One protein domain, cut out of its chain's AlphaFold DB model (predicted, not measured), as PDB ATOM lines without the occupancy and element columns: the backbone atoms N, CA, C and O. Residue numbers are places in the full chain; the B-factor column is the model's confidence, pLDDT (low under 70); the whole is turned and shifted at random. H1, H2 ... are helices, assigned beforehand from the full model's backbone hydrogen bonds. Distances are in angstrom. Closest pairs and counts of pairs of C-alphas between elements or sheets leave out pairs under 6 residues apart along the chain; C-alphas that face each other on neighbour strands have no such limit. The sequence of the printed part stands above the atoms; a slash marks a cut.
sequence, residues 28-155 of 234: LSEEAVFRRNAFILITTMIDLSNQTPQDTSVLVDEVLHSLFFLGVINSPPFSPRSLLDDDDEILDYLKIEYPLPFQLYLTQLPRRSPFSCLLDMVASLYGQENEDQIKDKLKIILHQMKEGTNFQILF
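What this domain is: This is residues 28 to 155 of the 234 residues of an uncharacterized protein of Oryzias melastigma (UniProt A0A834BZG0). Four longer helices, H1, H2, H6 and H7, make an up-and-down bundle of two helical hairpins, in which H1 and H2 run nearly alongside each other while H7 slants away from H6. Three short helices lie on the side away from H7: H3 packs on H1 and H2, H5 packs on H2, and H4 is farther out beside H3. The printed part has 128 residues with seven named helices, H1 to H7 in chain order, and no named strand; its class is all helix. It is compact, with a radius of gyration of the C-alphas of 14.3 A, and its rounded outline spans 41 by 35 by 27 A.

Where its parts are: H1, the longest helix, holds residues 28 to 51 and begins at C-alpha 28 (15.339, -64.096, -27.701); it measures 35.0 A from first to last C-alpha. H2 holds residues 57 to 73 and measures 24.6 A. H3 holds residues 80 to 83, H4 residues 88 to 97 and H5 residues 99 to 104. H6, residues 114 to 126, begins at C-alpha 114 (15.255, -47.745, -43.360) and measures 18.8 A. H7, residues 131 to 146, measures 22.1 A and ends at C-alpha 146 (22.505, -49.317, -29.004).

How they stand to each other: H1 and H2 are the hub, touching four other helices each. With residues 38 to 49 alone, H1 touches H2 in a hairpin, opposite ways at a shallow tilt of 9 degrees; their closest C-alphas, those of Met 45 and Val 60, are 6.1 A apart. H2 and H6 touch, opposite ways at a shallow tilt of 21 degrees, with the closest C-alphas, of Val 63 and Pro 114, 4.8 A apart. H6 and H7 form the second hairpin, at a steep tilt of 42 degrees; H7 touches H6 with residues 133 to 138 alone, the closest C-alphas being those of Val 122 and Ile 134 at 6.1 A. H7 also touches H1, with residues 141 to 145 alone, at a tilt of 34.9 degrees, only just shallow; C-alphas 37 and 145 are closest, at 5.3 A. H2 and H7 are apart. H2 touches H5 with residues 61 to 68 alone, closest at the C-alphas of His 65 and Pro 101, 4.3 A. H3 touches H1, closest at the C-alphas of Arg 35 and Leu 83, 5.1 A. H3 and H4 only just touch, with 3 pairs of C-alphas within 8 A; Arg 81 and Leu 91 have the closest, 6.5 A apart. In H1, H2, H4, H5, H6 and H7 every O i to N i+4 pair is within hydrogen-bond range; H3 is too short for such a pair.

The domain as a whole: The two C-alphas farthest apart, those of Pro 76 and Glu 129, are 41.6 A apart. The printed part has no cut, and no link is long. Mean pLDDT of the printed part is 90.8; residue 28 and residues 148 to 155 are under 70.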
ATOM      1  N   LEU A  28      16.378 -64.966 -28.268       58.19
ATOM      2  CA  LEU A  28      15.339 -64.096 -27.701       58.19
ATOM      3  C   LEU A  28      15.846 -62.662 -27.470       58.19
ATOM      4  O   LEU A  28      15.048 -61.722 -27.482       58.19
ATOM      5  N   SER A  29      17.160 -62.479 -27.281       72.75
ATOM      6  CA  SER A  29      17.754 -61.147 -27.202       72.75
ATOM      7  C   SER A  29      17.662 -60.439 -28.550       72.75
ATOM      8  O   SER A  29      17.227 -59.291 -28.581       72.75
ATOM      9  N   GLU A  30      18.039 -61.092 -29.653       78.38
ATOM     10  CA  GLU A  30      18.091 -60.472 -30.989       78.38
ATOM     11  C   GLU A  30      16.710 -60.028 -31.484       78.38
ATOM     12  O   GLU A  30      16.553 -58.910 -31.981       78.38
ATOM     13  N   GLU A  31      15.689 -60.857 -31.267       83.81
ATOM     14  CA  GLU A  31      14.295 -60.527 -31.574       83.81
ATOM     15  C   GLU A  31      13.828 -59.254 -30.856       83.81
ATOM     16  O   GLU A  31      13.254 -58.342 -31.465       83.81
ATOM     17  N   ALA A  32      14.099 -59.177 -29.552       86.69
ATOM     18  CA  ALA A  32      13.757 -58.022 -28.737       86.69
ATOM     19  C   ALA A  32      14.539 -56.772 -29.176       86.69
ATOM     20  O   ALA A  32      13.963 -55.680 -29.216       86.69
ATOM     21  N   VAL A  33      15.814 -56.922 -29.566       87.56
ATOM     22  CA  VAL A  33      16.626 -55.826 -30.125       87.56
ATOM     23  C   VAL A  33      15.990 -55.292 -31.407       87.56
ATOM     24  O   VAL A  33      15.808 -54.080 -31.536       87.56
ATOM     25  N   PHE A  34      15.630 -56.172 -32.347       90.31
ATOM     26  CA  PHE A  34      15.042 -55.763 -33.620       90.31
ATOM     27  C   PHE A  34      13.723 -55.015 -33.415       90.31
ATOM     28  O   PHE A  34      13.576 -53.900 -33.918       90.31
ATOM     29  N   ARG A  35      12.793 -55.580 -32.632       91.88
ATOM     30  CA  ARG A  35      11.494 -54.947 -32.344       91.88
ATOM     31  C   ARG A  35      11.670 -53.573 -31.706       91.88
ATOM     32  O   ARG A  35      11.098 -52.594 -32.182       91.88
ATOM     33  N   ARG A  36      12.520 -53.477 -30.679       91.19
ATOM     34  CA  ARG A  36      12.818 -52.208 -30.007       91.19
ATOM     35  C   ARG A  36      13.399 -51.178 -30.975       91.19
ATOM     36  O   ARG A  36      12.950 -50.035 -30.990       91.19
ATOM     37  N   ASN A  37      14.377 -51.567 -31.786       92.62
ATOM     38  CA  ASN A  37      15.040 -50.653 -32.712       92.62
ATOM     39  C   ASN A  37      14.113 -50.207 -33.845       92.62
ATOM     40  O   ASN A  37      14.129 -49.033 -34.214       92.62
ATOM     41  N   ALA A  38      13.265 -51.102 -34.351       94.38
ATOM     42  CA  ALA A  38      12.227 -50.754 -35.311       94.38
ATOM     43  C   ALA A  38      11.230 -49.752 -34.713       94.38
ATOM     44  O   ALA A  38      10.942 -48.737 -35.343       94.38
ATOM     45  N   PHE A  39      10.770 -49.974 -33.478       93.88
ATOM     46  CA  PHE A  39       9.881 -49.042 -32.785       93.88
ATOM     47  C   PHE A  39      10.523 -47.659 -32.588       93.88
ATOM     48  O   PHE A  39       9.914 -46.635 -32.907       93.88
ATOM     49  N   ILE A  40      11.784 -47.610 -32.137       92.94
ATOM     50  CA  ILE A  40      12.552 -46.357 -32.025       92.94
ATOM     51  C   ILE A  40      12.636 -45.657 -33.383       92.94
ATOM     52  O   ILE A  40      12.434 -44.446 -33.461       92.94
ATOM     53  N   LEU A  41      12.906 -46.394 -34.463       95.62
ATOM     54  CA  LEU A  41      13.031 -45.801 -35.790       95.62
ATOM     55  C   LEU A  41      11.700 -45.232 -36.294       95.62
ATOM     56  O   LEU A  41      11.673 -44.105 -36.780       95.62
ATOM     57  N   ILE A  42      10.601 -45.975 -36.142       95.75
ATOM     58  CA  ILE A  42       9.257 -45.539 -36.549       95.75
ATOM     59  C   ILE A  42       8.868 -44.266 -35.802       95.75
ATOM     60  O   ILE A  42       8.510 -43.263 -36.422       95.75
ATOM     61  N   THR A  43       8.994 -44.284 -34.475       94.31
ATOM     62  CA  THR A  43       8.638 -43.133 -33.638       94.31
ATOM     63  C   THR A  43       9.505 -41.915 -33.959       94.31
ATOM     64  O   THR A  43       8.977 -40.813 -34.117       94.31
ATOM     65  N   THR A  44      10.807 -42.121 -34.176       95.50
ATOM     66  CA  THR A  44      11.745 -41.069 -34.596       95.50
ATOM     67  C   THR A  44      11.378 -40.482 -35.957       95.50
ATOM     68  O   THR A  44      11.387 -39.263 -36.113       95.50
ATOM     69  N   MET A  45      11.041 -41.312 -36.947       96.50
ATOM     70  CA  MET A  45      10.673 -40.842 -38.287       96.50
ATOM     71  C   MET A  45       9.398 -39.996 -38.273       96.50
ATOM     72  O   MET A  45       9.346 -38.969 -38.951       96.50
ATOM     73  N   ILE A  46       8.401 -40.374 -37.468       95.00
ATOM     74  CA  ILE A  46       7.178 -39.582 -37.268       95.00
ATOM     75  C   ILE A  46       7.516 -38.236 -36.616       95.00
ATOM     76  O   ILE A  46       7.082 -37.187 -37.092       95.00
ATOM     77  N   ASP A  47       8.325 -38.250 -35.555       95.19
ATOM     78  CA  ASP A  47       8.719 -37.033 -34.843       95.19
ATOM     79  C   ASP A  47       9.511 -36.071 -35.730       95.19
ATOM     80  O   ASP A  47       9.277 -34.860 -35.682       95.19
ATOM     81  N   LEU A  48      10.437 -36.585 -36.542       95.31
ATOM     82  CA  LEU A  48      11.188 -35.784 -37.507       95.31
ATOM     83  C   LEU A  48      10.260 -35.226 -38.591       95.31
ATOM     84  O   LEU A  48      10.322 -34.032 -38.868       95.31
ATOM     85  N   SER A  49       9.339 -36.038 -39.119       95.12
ATOM     86  CA  SER A  49       8.367 -35.603 -40.133       95.12
ATOM     87  C   SER A  49       7.387 -34.528 -39.636       95.12
ATOM     88  O   SER A  49       6.756 -33.832 -40.435       95.12
ATOM     89  N   ASN A  50       7.205 -34.410 -38.321       92.81
ATOM     90  CA  ASN A  50       6.412 -33.343 -37.711       92.81
ATOM     91  C   ASN A  50       7.215 -32.049 -37.510       92.81
ATOM     92  O   ASN A  50       6.623 -30.978 -37.390       92.81
ATOM     93  N   GLN A  51       8.545 -32.143 -37.469       93.19
ATOM     94  CA  GLN A  51       9.457 -31.006 -37.328       93.19
ATOM     95  C   GLN A  51       9.890 -30.434 -38.682       93.19
ATOM     96  O   GLN A  51      10.270 -29.265 -38.751       93.19
ATOM     97  N   THR A  52       9.827 -31.227 -39.753       88.69
ATOM     98  CA  THR A  52      10.152 -30.787 -41.109       88.69
ATOM     99  C   THR A  52       9.056 -29.873 -41.681       88.69
ATOM    100  O   THR A  52       7.859 -30.176 -41.584       88.69
ATOM    101  N   PRO A  53       9.433 -28.738 -42.302       84.56
ATOM    102  CA  PRO A  53       8.484 -27.881 -43.015       84.56
ATOM    103  C   PRO A  53       7.930 -28.526 -44.292       84.56
ATOM    104  O   PRO A  53       6.805 -28.226 -44.689       84.56
ATOM    105  N   GLN A  54       8.724 -29.372 -44.956       89.62
ATOM    106  CA  GLN A  54       8.338 -30.051 -46.192       89.62
ATOM    107  C   GLN A  54       7.500 -31.301 -45.912       89.62
ATOM    108  O   GLN A  54       7.602 -31.918 -44.852       89.62
ATOM    109  N   ASP A  55       6.700 -31.708 -46.898       91.94
ATOM    110  CA  ASP A  55       6.004 -32.991 -46.843       91.94
ATOM    111  C   ASP A  55       7.005 -34.143 -47.003       91.94
ATOM    112  O   ASP A  55       7.468 -34.454 -48.100       91.94
ATOM    113  N   THR A  56       7.346 -34.766 -45.879       95.06
ATOM    114  CA  THR A  56       8.246 -35.920 -45.799       95.06
ATOM    115  C   THR A  56       7.494 -37.234 -45.578       95.06
ATOM    116  O   THR A  56       8.100 -38.236 -45.200       95.06
ATOM    117  N   SER A  57       6.180 -37.260 -45.819       94.38
ATOM    118  CA  SER A  57       5.345 -38.450 -45.613       94.38
ATOM    119  C   SER A  57       5.801 -39.665 -46.416       94.38
ATOM    120  O   SER A  57       5.796 -40.773 -45.888       94.38
ATOM    121  N   VAL A  58       6.297 -39.448 -47.637       96.25
ATOM    122  CA  VAL A  58       6.855 -40.505 -48.494       96.25
ATOM    123  C   VAL A  58       8.025 -41.224 -47.818       96.25
ATOM    124  O   VAL A  58       8.126 -42.442 -47.908       96.25
ATOM    125  N   LEU A  59       8.885 -40.504 -47.088       97.00
ATOM    126  CA  LEU A  59      10.004 -41.124 -46.367       97.00
ATOM    127  C   LEU A  59       9.518 -41.981 -45.191       97.00
ATOM    128  O   LEU A  59      10.131 -43.000 -44.881       97.00
ATOM    129  N   VAL A  60       8.422 -41.582 -44.537       97.50
ATOM    130  CA  VAL A  60       7.806 -42.371 -43.458       97.50
ATOM    131  C   VAL A  60       7.155 -43.634 -44.029       97.50
ATOM    132  O   VAL A  60       7.393 -44.716 -43.495       97.50
ATOM    133  N   ASP A  61       6.427 -43.523 -45.145       97.56
ATOM    134  CA  ASP A  61       5.886 -44.676 -45.879       97.56
ATOM    135  C   ASP A  61       6.999 -45.666 -46.257       97.56
ATOM    136  O   ASP A  61       6.895 -46.863 -45.989       97.56
ATOM    137  N   GLU A  62       8.102 -45.179 -46.835       97.69
ATOM    138  CA  GLU A  62       9.223 -46.032 -47.235       97.69
ATOM    139  C   GLU A  62       9.888 -46.729 -46.039       97.69
ATOM    140  O   GLU A  62      10.198 -47.921 -46.128       97.69
ATOM    141  N   VAL A  63      10.069 -46.043 -44.901       97.81
ATOM    142  CA  VAL A  63      10.607 -46.678 -43.683       97.81
ATOM    143  C   VAL A  63       9.664 -47.743 -43.145       97.81
ATOM    144  O   VAL A  63      10.124 -48.841 -42.829       97.81
ATOM    145  N   LEU A  64       8.365 -47.451 -43.050       98.06
ATOM    146  CA  LEU A  64       7.374 -48.410 -42.559       98.06
ATOM    147  C   LEU A  64       7.333 -49.650 -43.447       98.06
ATOM    148  O   LEU A  64       7.413 -50.768 -42.942       98.06
ATOM    149  N   HIS A  65       7.283 -49.461 -44.768       98.00
ATOM    150  CA  HIS A  65       7.295 -50.568 -45.724       98.00
ATOM    151  C   HIS A  65       8.553 -51.426 -45.555       98.00
ATOM    152  O   HIS A  65       8.459 -52.649 -45.457       98.00
ATOM    153  N   SER A  66       9.715 -50.784 -45.439       97.69
ATOM    154  CA  SER A  66      10.997 -51.466 -45.258       97.69
ATOM    155  C   SER A  66      11.065 -52.252 -43.951       97.69
ATOM    156  O   SER A  66      11.480 -53.405 -43.953       97.69
ATOM    157  N   LEU A  67      10.634 -51.663 -42.835       97.31
ATOM    158  CA  LEU A  67      10.655 -52.322 -41.529       97.31
ATOM    159  C   LEU A  67       9.649 -53.470 -41.438       97.31
ATOM    160  O   LEU A  67       9.981 -54.516 -40.887       97.31
ATOM    161  N   PHE A  68       8.448 -53.315 -41.999       97.62
ATOM    162  CA  PHE A  68       7.464 -54.397 -42.039       97.62
ATOM    163  C   PHE A  68       7.937 -55.552 -42.921       97.62
ATOM    164  O   PHE A  68       7.803 -56.708 -42.528       97.62
ATOM    165  N   PHE A  69       8.545 -55.254 -44.073       97.00
ATOM    166  CA  PHE A  69       9.159 -56.273 -44.920       97.00
ATOM    167  C   PHE A  69      10.281 -57.015 -44.179       97.00
ATOM    168  O   PHE A  69      10.283 -58.245 -44.145       97.00
ATOM    169  N   LEU A  70      11.191 -56.281 -43.523       95.38
ATOM    170  CA  LEU A  70      12.261 -56.864 -42.704       95.38
ATOM    171  C   LEU A  70      11.706 -57.730 -41.566       95.38
ATOM    172  O   LEU A  70      12.233 -58.806 -41.309       95.38
ATOM    173  N   GLY A  71      10.618 -57.297 -40.926       94.56
ATOM    174  CA  GLY A  71       9.938 -58.072 -39.894       94.56
ATOM    175  C   GLY A  71       9.423 -59.416 -40.406       94.56
ATOM    176  O   GLY A  71       9.583 -60.421 -39.725       94.56
ATOM    177  N   VAL A  72       8.867 -59.466 -41.619       95.06
ATOM    178  CA  VAL A  72       8.341 -60.707 -42.216       95.06
ATOM    179  C   VAL A  72       9.437 -61.705 -42.558       95.06
ATOM    180  O   VAL A  72       9.247 -62.902 -42.358       95.06
ATOM    181  N   ILE A  73      10.564 -61.231 -43.093       92.62
ATOM    182  CA  ILE A  73      11.684 -62.113 -43.450       92.62
ATOM    183  C   ILE A  73      12.558 -62.471 -42.245       92.62
ATOM    184  O   ILE A  73      13.467 -63.293 -42.375       92.62
ATOM    185  N   ASN A  74      12.302 -61.865 -41.082       90.31
ATOM    186  CA  ASN A  74      12.969 -62.249 -39.855       90.31
ATOM    187  C   ASN A  74      12.563 -63.673 -39.451       90.31
ATOM    188  O   ASN A  74      11.488 -64.167 -39.791       90.31
ATOM    189  N   SER A  75      13.435 -64.343 -38.710       85.38
ATOM    190  CA  SER A  75      13.102 -65.593 -38.040       85.38
ATOM    191  C   SER A  75      13.142 -65.324 -36.539       85.38
ATOM    192  O   SER A  75      14.192 -64.870 -36.081       85.38
ATOM    193  N   PRO A  76      12.044 -65.569 -35.801       88.56
ATOM    194  CA  PRO A  76      10.687 -65.772 -36.296       88.56
ATOM    195  C   PRO A  76      10.147 -64.495 -36.980       88.56
ATOM    196  O   PRO A  76      10.624 -63.390 -36.693       88.56
ATOM    197  N   PRO A  77       9.146 -64.628 -37.870       91.69
ATOM    198  CA  PRO A  77       8.516 -63.479 -38.511       91.69
ATOM    199  C   PRO A  77       7.752 -62.600 -37.521       91.69
ATOM    200  O   PRO A  77       7.025 -63.095 -36.657       91.69
ATOM    201  N   PHE A  78       7.824 -61.287 -37.721       93.19
ATOM    202  CA  PHE A  78       7.049 -60.295 -36.985       93.19
ATOM    203  C   PHE A  78       5.914 -59.729 -37.833       93.19
ATOM    204  O   PHE A  78       6.095 -59.308 -38.975       93.19
ATOM    205  N   SER A  79       4.731 -59.644 -37.230       95.50
ATOM    206  CA  SER A  79       3.637 -58.831 -37.759       95.50
ATOM    207  C   SER A  79       3.883 -57.338 -37.477       95.50
ATOM    208  O   SER A  79       4.548 -57.013 -36.486       95.50
ATOM    209  N   PRO A  80       3.292 -56.414 -38.261       96.25
ATOM    210  CA  PRO A  80       3.327 -54.985 -37.944       96.25
ATOM    211  C   PRO A  80       2.857 -54.667 -36.517       96.25
ATOM    212  O   PRO A  80       3.463 -53.839 -35.849       96.25
ATOM    213  N   ARG A  81       1.836 -55.376 -36.013       95.44
ATOM    214  CA  ARG A  81       1.335 -55.217 -34.638       95.44
ATOM    215  C   ARG A  81       2.390 -55.594 -33.598       95.44
ATOM    216  O   ARG A  81       2.710 -54.784 -32.735       95.44
ATOM    217  N   SER A  82       3.007 -56.766 -33.748       92.75
ATOM    218  CA  SER A  82       4.081 -57.191 -32.844       92.75
ATOM    219  C   SER A  82       5.300 -56.268 -32.924       92.75
ATOM    220  O   SER A  82       5.948 -56.010 -31.915       92.75
ATOM    221  N   LEU A  83       5.619 -55.718 -34.100       92.06
ATOM    222  CA  LEU A  83       6.736 -54.782 -34.250       92.06
ATOM    223  C   LEU A  83       6.520 -53.488 -33.449       92.06
ATOM    224  O   LEU A  83       7.479 -52.899 -32.962       92.06
ATOM    225  N   LEU A  84       5.261 -53.084 -33.282       92.25
ATOM    226  CA  LEU A  84       4.840 -51.897 -32.539       92.25
ATOM    227  C   LEU A  84       4.563 -52.181 -31.056       92.25
ATOM    228  O   LEU A  84       3.803 -51.457 -30.427       92.25
ATOM    229  N   ASP A  85       5.158 -53.240 -30.506       86.81
ATOM    230  CA  ASP A  85       4.970 -53.659 -29.110       86.81
ATOM    231  C   ASP A  85       3.497 -53.786 -28.684       86.81
ATOM    232  O   ASP A  85       3.105 -53.393 -27.583       86.81
ATOM    233  N   ASP A  86       2.685 -54.294 -29.621       87.38
ATOM    234  CA  ASP A  86       1.243 -54.498 -29.482       87.38
ATOM    235  C   ASP A  86       0.479 -53.223 -29.054       87.38
ATOM    236  O   ASP A  86      -0.597 -53.291 -28.460       87.38
ATOM    237  N   ASP A  87       1.027 -52.047 -29.384       89.31
ATOM    238  CA  ASP A  87       0.393 -50.744 -29.188       89.31
ATOM    239  C   ASP A  87      -0.650 -50.487 -30.285       89.31
ATOM    240  O   ASP A  87      -0.343 -50.040 -31.398       89.31
ATOM    241  N   ASP A  88      -1.902 -50.816 -29.969       91.50
ATOM    242  CA  ASP A  88      -3.028 -50.685 -30.895       91.50
ATOM    243  C   ASP A  88      -3.305 -49.224 -31.286       91.50
ATOM    244  O   ASP A  88      -3.725 -48.968 -32.415       91.50
ATOM    245  N   GLU A  89      -3.013 -48.252 -30.414       91.56
ATOM    246  CA  GLU A  89      -3.238 -46.834 -30.714       91.56
ATOM    247  C   GLU A  89      -2.264 -46.330 -31.783       91.56
ATOM    248  O   GLU A  89      -2.676 -45.687 -32.757       91.56
ATOM    249  N   ILE A  90      -0.973 -46.657 -31.644       92.00
ATOM    250  CA  ILE A  90       0.040 -46.325 -32.656       92.00
ATOM    251  C   ILE A  90      -0.243 -47.081 -33.956       92.00
ATOM    252  O   ILE A  90      -0.131 -46.507 -35.042       92.00
ATOM    253  N   LEU A  91      -0.624 -48.357 -33.866       95.19
ATOM    254  CA  LEU A  91      -0.956 -49.165 -35.035       95.19
ATOM    255  C   LEU A  91      -2.122 -48.567 -35.833       95.19
ATOM    256  O   LEU A  91      -2.028 -48.463 -37.058       95.19
ATOM    257  N   ASP A  92      -3.207 -48.180 -35.166       95.69
ATOM    258  CA  ASP A  92      -4.384 -47.616 -35.827       95.69
ATOM    259  C   ASP A  92      -4.087 -46.244 -36.432       95.69
ATOM    260  O   ASP A  92      -4.456 -45.990 -37.580       95.69
ATOM    261  N   TYR A  93      -3.329 -45.401 -35.725       94.75
ATOM    262  CA  TYR A  93      -2.819 -44.149 -36.283       94.75
ATOM    263  C   TYR A  93      -2.023 -44.387 -37.575       94.75
ATOM    264  O   TYR A  93      -2.291 -43.759 -38.600       94.75
ATOM    265  N   LEU A  94      -1.081 -45.336 -37.558       96.38
ATOM    266  CA  LEU A  94      -0.253 -45.649 -38.721       96.38
ATOM    267  C   LEU A  94      -1.068 -46.201 -39.892       96.38
ATOM    268  O   LEU A  94      -0.789 -45.845 -41.031       96.38
ATOM    269  N   LYS A  95      -2.084 -47.032 -39.644       96.50
ATOM    270  CA  LYS A  95      -2.964 -47.539 -40.711       96.50
ATOM    271  C   LYS A  95      -3.783 -46.435 -41.373       96.50
ATOM    272  O   LYS A  95      -4.056 -46.532 -42.567       96.50
ATOM    273  N   ILE A  96      -4.199 -45.431 -40.603       96.12
ATOM    274  CA  ILE A  96      -4.972 -44.296 -41.113       96.12
ATOM    275  C   ILE A  96      -4.067 -43.369 -41.928       96.12
ATOM    276  O   ILE A  96      -4.399 -43.030 -43.063       96.12
ATOM    277  N   GLU A  97      -2.915 -42.985 -41.376       95.69
ATOM    278  CA  GLU A  97      -2.026 -41.998 -42.000       95.69
ATOM    279  C   GLU A  97      -1.165 -42.580 -43.128       95.69
ATOM    280  O   GLU A  97      -0.910 -41.901 -44.128       95.69
ATOM    281  N   TYR A  98      -0.732 -43.831 -42.985       96.88
ATOM    282  CA  TYR A  98       0.216 -44.523 -43.863       96.88
ATOM    283  C   TYR A  98      -0.329 -45.905 -44.262       96.88
ATOM    284  O   TYR A  98       0.225 -46.941 -43.885       96.88
ATOM    285  N   PRO A  99      -1.443 -45.974 -45.018       97.38
ATOM    286  CA  PRO A  99      -2.097 -47.244 -45.337       97.38
ATOM    287  C   PRO A  99      -1.288 -48.122 -46.303       97.38
ATOM    288  O   PRO A  99      -1.413 -49.347 -46.275       97.38
ATOM    289  N   LEU A 100      -0.469 -47.520 -47.172       97.06
ATOM    290  CA  LEU A 100       0.244 -48.230 -48.241       97.06
ATOM    291  C   LEU A 100       1.265 -49.257 -47.713       97.06
ATOM    292  O   LEU A 100       1.219 -50.400 -48.175       97.06
ATOM    293  N   PRO A 101       2.128 -48.937 -46.728       97.38
ATOM    294  CA  PRO A 101       3.018 -49.910 -46.098       97.38
ATOM    295  C   PRO A 101       2.326 -51.204 -45.662       97.38
ATOM    296  O   PRO A 101       2.846 -52.286 -45.919       97.38
ATOM    297  N   PHE A 102       1.126 -51.117 -45.077       97.44
ATOM    298  CA  PHE A 102       0.369 -52.287 -44.613       97.44
ATOM    299  C   PHE A 102      -0.189 -53.146 -45.752       97.44
ATOM    300  O   PHE A 102      -0.451 -54.329 -45.551       97.44
ATOM    301  N   GLN A 103      -0.369 -52.580 -46.944       97.25
ATOM    302  CA  GLN A 103      -0.865 -53.309 -48.114       97.25
ATOM    303  C   GLN A 103       0.273 -53.966 -48.901       97.25
ATOM    304  O   GLN A 103       0.095 -55.030 -49.494       97.25
ATOM    305  N   LEU A 104       1.445 -53.325 -48.928       96.94
ATOM    306  CA  LEU A 104       2.512 -53.666 -49.869       96.94
ATOM    307  C   LEU A 104       3.653 -54.483 -49.257       96.94
ATOM    308  O   LEU A 104       4.365 -55.151 -50.004       96.94
ATOM    309  N   TYR A 105       3.817 -54.502 -47.929       96.75
ATOM    310  CA  TYR A 105       4.974 -55.147 -47.287       96.75
ATOM    311  C   TYR A 105       5.110 -56.656 -47.515       96.75
ATOM    312  O   TYR A 105       6.203 -57.185 -47.369       96.75
ATOM    313  N   LEU A 106       4.034 -57.347 -47.899       96.25
ATOM    314  CA  LEU A 106       4.075 -58.774 -48.238       96.25
ATOM    315  C   LEU A 106       4.273 -59.043 -49.733       96.25
ATOM    316  O   LEU A 106       4.626 -60.154 -50.112       96.25
ATOM    317  N   THR A 107       3.998 -58.058 -50.590       96.44
ATOM    318  CA  THR A 107       3.899 -58.260 -52.045       96.44
ATOM    319  C   THR A 107       4.971 -57.519 -52.832       96.44
ATOM    320  O   THR A 107       5.250 -57.886 -53.972       96.44
ATOM    321  N   GLN A 108       5.581 -56.488 -52.248       96.56
ATOM    322  CA  GLN A 108       6.578 -55.650 -52.903       96.56
ATOM    323  C   GLN A 108       7.832 -55.515 -52.048       96.56
ATOM    324  O   GLN A 108       7.755 -55.335 -50.831       96.56
ATOM    325  N   LEU A 109       8.987 -55.536 -52.716       96.00
ATOM    326  CA  LEU A 109      10.264 -55.228 -52.087       96.00
ATOM    327  C   LEU A 109      10.353 -53.728 -51.772       96.00
ATOM    328  O   LEU A 109       9.953 -52.906 -52.609       96.00
ATOM    329  N   PRO A 110      10.898 -53.350 -50.605       95.06
ATOM    330  CA  PRO A 110      11.180 -51.956 -50.310       95.06
ATOM    331  C   PRO A 110      12.231 -51.410 -51.281       95.06
ATOM    332  O   PRO A 110      13.200 -52.083 -51.631       95.06
ATOM    333  N   ARG A 111      12.045 -50.164 -51.722       93.50
ATOM    334  CA  ARG A 111      12.961 -49.502 -52.671       93.50
ATOM    335  C   ARG A 111      14.213 -48.941 -52.008       93.50
ATOM    336  O   ARG A 111      15.205 -48.687 -52.686       93.50
ATOM    337  N   ARG A 112      14.148 -48.691 -50.702       93.56
ATOM    338  CA  ARG A 112      15.199 -48.044 -49.916       93.56
ATOM    339  C   ARG A 112      15.381 -48.781 -48.602       93.56
ATOM    340  O   ARG A 112      14.482 -49.474 -48.149       93.56
ATOM    341  N   SER A 113      16.553 -48.631 -47.995       95.06
ATOM    342  CA  SER A 113      16.768 -49.123 -46.636       95.06
ATOM    343  C   SER A 113      16.164 -48.149 -45.611       95.06
ATOM    344  O   SER A 113      16.152 -46.940 -45.874       95.06
ATOM    345  N   PRO A 114      15.759 -48.624 -44.415       95.31
ATOM    346  CA  PRO A 114      15.255 -47.745 -43.360       95.31
ATOM    347  C   PRO A 114      16.234 -46.614 -42.996       95.31
ATOM    348  O   PRO A 114      15.825 -45.473 -42.782       95.31
ATOM    349  N   PHE A 115      17.541 -46.898 -42.986       94.31
ATOM    350  CA  PHE A 115      18.575 -45.908 -42.667       94.31
ATOM    351  C   PHE A 115      18.786 -44.872 -43.767       94.31
ATOM    352  O   PHE A 115      19.042 -43.711 -43.460       94.31
ATOM    353  N   SER A 116      18.663 -45.261 -45.038       95.50
ATOM    354  CA  SER A 116      18.740 -44.306 -46.147       95.50
ATOM    355  C   SER A 116      17.608 -43.281 -46.064       95.50
ATOM    356  O   SER A 116      17.849 -42.094 -46.252       95.50
ATOM    357  N   CYS A 117      16.392 -43.717 -45.731       96.50
ATOM    358  CA  CYS A 117      15.261 -42.812 -45.538       96.50
ATOM    359  C   CYS A 117      15.426 -41.934 -44.285       96.50
ATOM    360  O   CYS A 117      15.081 -40.755 -44.319       96.50
ATOM    361  N   LEU A 118      15.988 -42.476 -43.195       96.06
ATOM    362  CA  LEU A 118      16.308 -41.692 -41.997       96.06
ATOM    363  C   LEU A 118      17.325 -40.586 -42.290       96.06
ATOM    364  O   LEU A 118      17.133 -39.451 -41.860       96.06
ATOM    365  N   LEU A 119      18.400 -40.906 -43.014       96.12
ATOM    366  CA  LEU A 119      19.416 -39.925 -43.392       96.12
ATOM    367  C   LEU A 119      18.793 -38.782 -44.197       96.12
ATOM    368  O   LEU A 119      19.007 -37.621 -43.860       96.12
ATOM    369  N   ASP A 120      17.982 -39.107 -45.204       95.75
ATOM    370  CA  ASP A 120      17.280 -38.110 -46.015       95.75
ATOM    371  C   ASP A 120      16.345 -37.230 -45.178       95.75
ATOM    372  O   ASP A 120      16.279 -36.019 -45.391       95.75
ATOM    373  N   MET A 121      15.648 -37.817 -44.202       96.00
ATOM    374  CA  MET A 121      14.772 -37.084 -43.289       96.00
ATOM    375  C   MET A 121      15.565 -36.086 -42.436       96.00
ATOM    376  O   MET A 121      15.192 -34.920 -42.330       96.00
ATOM    377  N   VAL A 122      16.683 -36.523 -41.849       96.00
ATOM    378  CA  VAL A 122      17.546 -35.660 -41.027       96.00
ATOM    379  C   VAL A 122      18.191 -34.566 -41.880       96.00
ATOM    380  O   VAL A 122      18.194 -33.404 -41.478       96.00
ATOM    381  N   ALA A 123      18.677 -34.900 -43.076       95.00
ATOM    382  CA  ALA A 123      19.226 -33.923 -44.011       95.00
ATOM    383  C   ALA A 123      18.171 -32.901 -44.467       95.00
ATOM    384  O   ALA A 123      18.482 -31.722 -44.600       95.00
ATOM    385  N   SER A 124      16.916 -33.326 -44.646       94.00
ATOM    386  CA  SER A 124      15.801 -32.425 -44.975       94.00
ATOM    387  C   SER A 124      15.464 -31.473 -43.824       94.00
ATOM    388  O   SER A 124      15.090 -30.329 -44.071       94.00
ATOM    389  N   LEU A 125      15.616 -31.923 -42.573       94.44
ATOM    390  CA  LEU A 125      15.354 -31.106 -41.387       94.44
ATOM    391  C   LEU A 125      16.418 -30.023 -41.168       94.44
ATOM    392  O   LEU A 125      16.071 -28.886 -40.863       94.44
ATOM    393  N   TYR A 126      17.699 -30.379 -41.292       93.81
ATOM    394  CA  TYR A 126      18.803 -29.463 -40.987       93.81
ATOM    395  C   TYR A 126      19.344 -28.715 -42.207       93.81
ATOM    396  O   TYR A 126      20.001 -27.700 -42.024       93.81
ATOM    397  N   GLY A 127      19.081 -29.175 -43.430       93.06
ATOM    398  CA  GLY A 127      19.778 -28.706 -44.630       93.06
ATOM    399  C   GLY A 127      21.085 -29.472 -44.845       93.06
ATOM    400  O   GLY A 127      21.804 -29.790 -43.895       93.06
ATOM    401  N   GLN A 128      21.388 -29.797 -46.103       92.19
ATOM    402  CA  GLN A 128      22.526 -30.651 -46.476       92.19
ATOM    403  C   GLN A 128      23.886 -30.022 -46.141       92.19
ATOM    404  O   GLN A 128      24.873 -30.733 -45.987       92.19
ATOM    405  N   GLU A 129      23.935 -28.701 -46.003       94.06
ATOM    406  CA  GLU A 129      25.112 -27.931 -45.623       94.06
ATOM    407  C   GLU A 129      25.476 -28.054 -44.131       94.06
ATOM    408  O   GLU A 129      26.610 -27.769 -43.752       94.06
ATOM    409  N   ASN A 130      24.548 -28.507 -43.281       95.25
ATOM    410  CA  ASN A 130      24.726 -28.580 -41.827       95.25
ATOM    411  C   ASN A 130      25.212 -29.967 -41.370       95.25
ATOM    412  O   ASN A 130      24.599 -30.619 -40.520       95.25
ATOM    413  N   GLU A 131      26.333 -30.420 -41.936       95.50
ATOM    414  CA  GLU A 131      26.861 -31.782 -41.770       95.50
ATOM    415  C   GLU A 131      27.068 -32.190 -40.301       95.50
ATOM    416  O   GLU A 131      26.700 -33.302 -39.914       95.50
ATOM    417  N   ASP A 132      27.599 -31.297 -39.461       96.50
ATOM    418  CA  ASP A 132      27.850 -31.591 -38.044       96.50
ATOM    419  C   ASP A 132      26.547 -31.851 -37.274       96.50
ATOM    420  O   ASP A 132      26.453 -32.817 -36.514       96.50
ATOM    421  N   GLN A 133      25.498 -31.064 -37.538       95.94
ATOM    422  CA  GLN A 133      24.183 -31.256 -36.916       95.94
ATOM    423  C   GLN A 133      23.527 -32.559 -37.383       95.94
ATOM    424  O   GLN A 133      22.946 -33.286 -36.572       95.94
ATOM    425  N   ILE A 134      23.662 -32.892 -38.673       94.88
ATOM    426  CA  ILE A 134      23.193 -34.168 -39.231       94.88
ATOM    427  C   ILE A 134      23.903 -35.332 -38.530       94.88
ATOM    428  O   ILE A 134      23.245 -36.247 -38.027       94.88
ATOM    429  N   LYS A 135      25.238 -35.287 -38.448       93.94
ATOM    430  CA  LYS A 135      26.056 -36.310 -37.785       93.94
ATOM    431  C   LYS A 135      25.665 -36.479 -36.324       93.94
ATOM    432  O   LYS A 135      25.470 -37.608 -35.878       93.94
ATOM    433  N   ASP A 136      25.530 -35.387 -35.584       96.06
ATOM    434  CA  ASP A 136      25.208 -35.445 -34.160       96.06
ATOM    435  C   ASP A 136      23.794 -35.967 -33.916       96.06
ATOM    436  O   ASP A 136      23.594 -36.819 -33.047       96.06
ATOM    437  N   LYS A 137      22.819 -35.571 -34.742       95.19
ATOM    438  CA  LYS A 137      21.467 -36.124 -34.653       95.19
ATOM    439  C   LYS A 137      21.449 -37.627 -34.924       95.19
ATOM    440  O   LYS A 137      20.823 -38.371 -34.167       95.19
ATOM    441  N   LEU A 138      22.144 -38.084 -35.965       94.62
ATOM    442  CA  LEU A 138      22.241 -39.508 -36.288       94.62
ATOM    443  C   LEU A 138      22.935 -40.291 -35.171       94.62
ATOM    444  O   LEU A 138      22.440 -41.347 -34.789       94.62
ATOM    445  N   LYS A 139      24.020 -39.764 -34.586       93.06
ATOM    446  CA  LYS A 139      24.685 -40.391 -33.430       93.06
ATOM    447  C   LYS A 139      23.729 -40.569 -32.255       93.06
ATOM    448  O   LYS A 139      23.721 -41.642 -31.664       93.06
ATOM    449  N   ILE A 140      22.914 -39.560 -31.936       93.38
ATOM    450  CA  ILE A 140      21.925 -39.648 -30.850       93.38
ATOM    451  C   ILE A 140      20.924 -40.777 -31.125       93.38
ATOM    452  O   ILE A 140      20.659 -41.587 -30.241       93.38
ATOM    453  N   ILE A 141      20.402 -40.869 -32.351       93.06
ATOM    454  CA  ILE A 141      19.438 -41.915 -32.728       93.06
ATOM    455  C   ILE A 141      20.089 -43.304 -32.652       93.06
ATOM    456  O   ILE A 141      19.528 -44.228 -32.067       93.06
ATOM    457  N   LEU A 142      21.305 -43.454 -33.183       90.19
ATOM    458  CA  LEU A 142      22.045 -44.716 -33.127       90.19
ATOM    459  C   LEU A 142      22.415 -45.105 -31.690       90.19
ATOM    460  O   LEU A 142      22.413 -46.290 -31.365       90.19
ATOM    461  N   HIS A 143      22.705 -44.134 -30.822       89.12
ATOM    462  CA  HIS A 143      22.949 -44.379 -29.403       89.12
ATOM    463  C   HIS A 143      21.702 -44.957 -28.726       89.12
ATOM    464  O   HIS A 143      21.798 -45.982 -28.060       89.12
ATOM    465  N   GLN A 144      20.522 -44.383 -28.978       88.56
ATOM    466  CA  GLN A 144      19.250 -44.893 -28.441       88.56
ATOM    467  C   GLN A 144      18.953 -46.336 -28.881       88.56
ATOM    468  O   GLN A 144      18.405 -47.115 -28.102       88.56
ATOM    469  N   MET A 145      19.340 -46.700 -30.107       86.62
ATOM    470  CA  MET A 145      19.222 -48.071 -30.624       86.62
ATOM    471  C   MET A 145      20.270 -49.035 -30.046       86.62
ATOM    472  O   MET A 145      20.040 -50.240 -29.986       86.62
ATOM    473  N   LYS A 146      21.437 -48.524 -29.635       82.81
ATOM    474  CA  LYS A 146      22.505 -49.317 -29.004       82.81
ATOM    475  C   LYS A 146      22.308 -49.496 -27.500       82.81
ATOM    476  O   LYS A 146      22.798 -50.475 -26.943       82.81
ATOM    477  N   GLU A 147      21.606 -48.581 -26.831       73.44
ATOM    478  CA  GLU A 147      21.397 -48.602 -25.379       73.44
ATOM    479  C   GLU A 147      20.838 -49.952 -24.897       73.44
ATOM    480  O   GLU A 147      19.669 -50.266 -25.098       73.44
ATOM    481  N   GLY A 148      21.668 -50.749 -24.219       60.47
ATOM    482  CA  GLY A 148      21.287 -52.052 -23.661       60.47
ATOM    483  C   GLY A 148      21.671 -53.270 -24.507       60.47
ATOM    484  O   GLY A 148      21.261 -54.374 -24.160       60.47
ATOM    485  N   THR A 149      22.448 -53.108 -25.587       57.81
ATOM    486  CA  THR A 149      22.907 -54.226 -26.433       57.81
ATOM    487  C   THR A 149      24.358 -54.016 -26.896       57.81
ATOM    488  O   THR A 149      24.768 -52.895 -27.183       57.81
ATOM    489  N   ASN A 150      25.158 -55.088 -26.967       55.97
ATOM    490  CA  ASN A 150      26.513 -55.072 -27.554       55.97
ATOM    491  C   ASN A 150      26.507 -55.397 -29.065       55.97
ATOM    492  O   ASN A 150      27.566 -55.547 -29.669       55.97
ATOM    493  N   PHE A 151      25.326 -55.537 -29.675       51.09
ATOM    494  CA  PHE A 151      25.167 -56.127 -31.003       51.09
ATOM    495  C   PHE A 151      24.853 -55.103 -32.097       51.09
ATOM    496  O   PHE A 151      24.455 -53.963 -31.850       51.09
ATOM    497  N   GLN A 152      25.109 -55.533 -33.332       55.34
ATOM    498  CA  GLN A 152      25.018 -54.749 -34.556       55.34
ATOM    499  C   GLN A 152      23.610 -54.171 -34.740       55.34
ATOM    500  O   GLN A 152      22.606 -54.872 -34.659       55.34
ATOM    501  N   ILE A 153      23.542 -52.864 -34.994       57.44
ATOM    502  CA  ILE A 153      22.287 -52.141 -35.198       57.44
ATOM    503  C   ILE A 153      21.617 -52.683 -36.472       57.44
ATOM    504  O   ILE A 153      22.065 -52.377 -37.569       57.44
ATOM    505  N   LEU A 154      20.549 -53.471 -36.326       56.53
ATOM    506  CA  LEU A 154      19.599 -53.877 -37.381       56.53
ATOM    507  C   LEU A 154      20.151 -54.660 -38.593       56.53
ATOM    508  O   LEU A 154      19.380 -54.986 -39.494       56.53
ATOM    509  N   PHE A 155      21.433 -55.019 -38.625       47.72
ATOM    510  CA  PHE A 155      21.972 -55.907 -39.655       47.72
ATOM    511  C   PHE A 155      21.834 -57.361 -39.205       47.72
ATOM    512  O   PHE A 155      22.790 -57.966 -38.726       47.72
TER     513      PHE A 155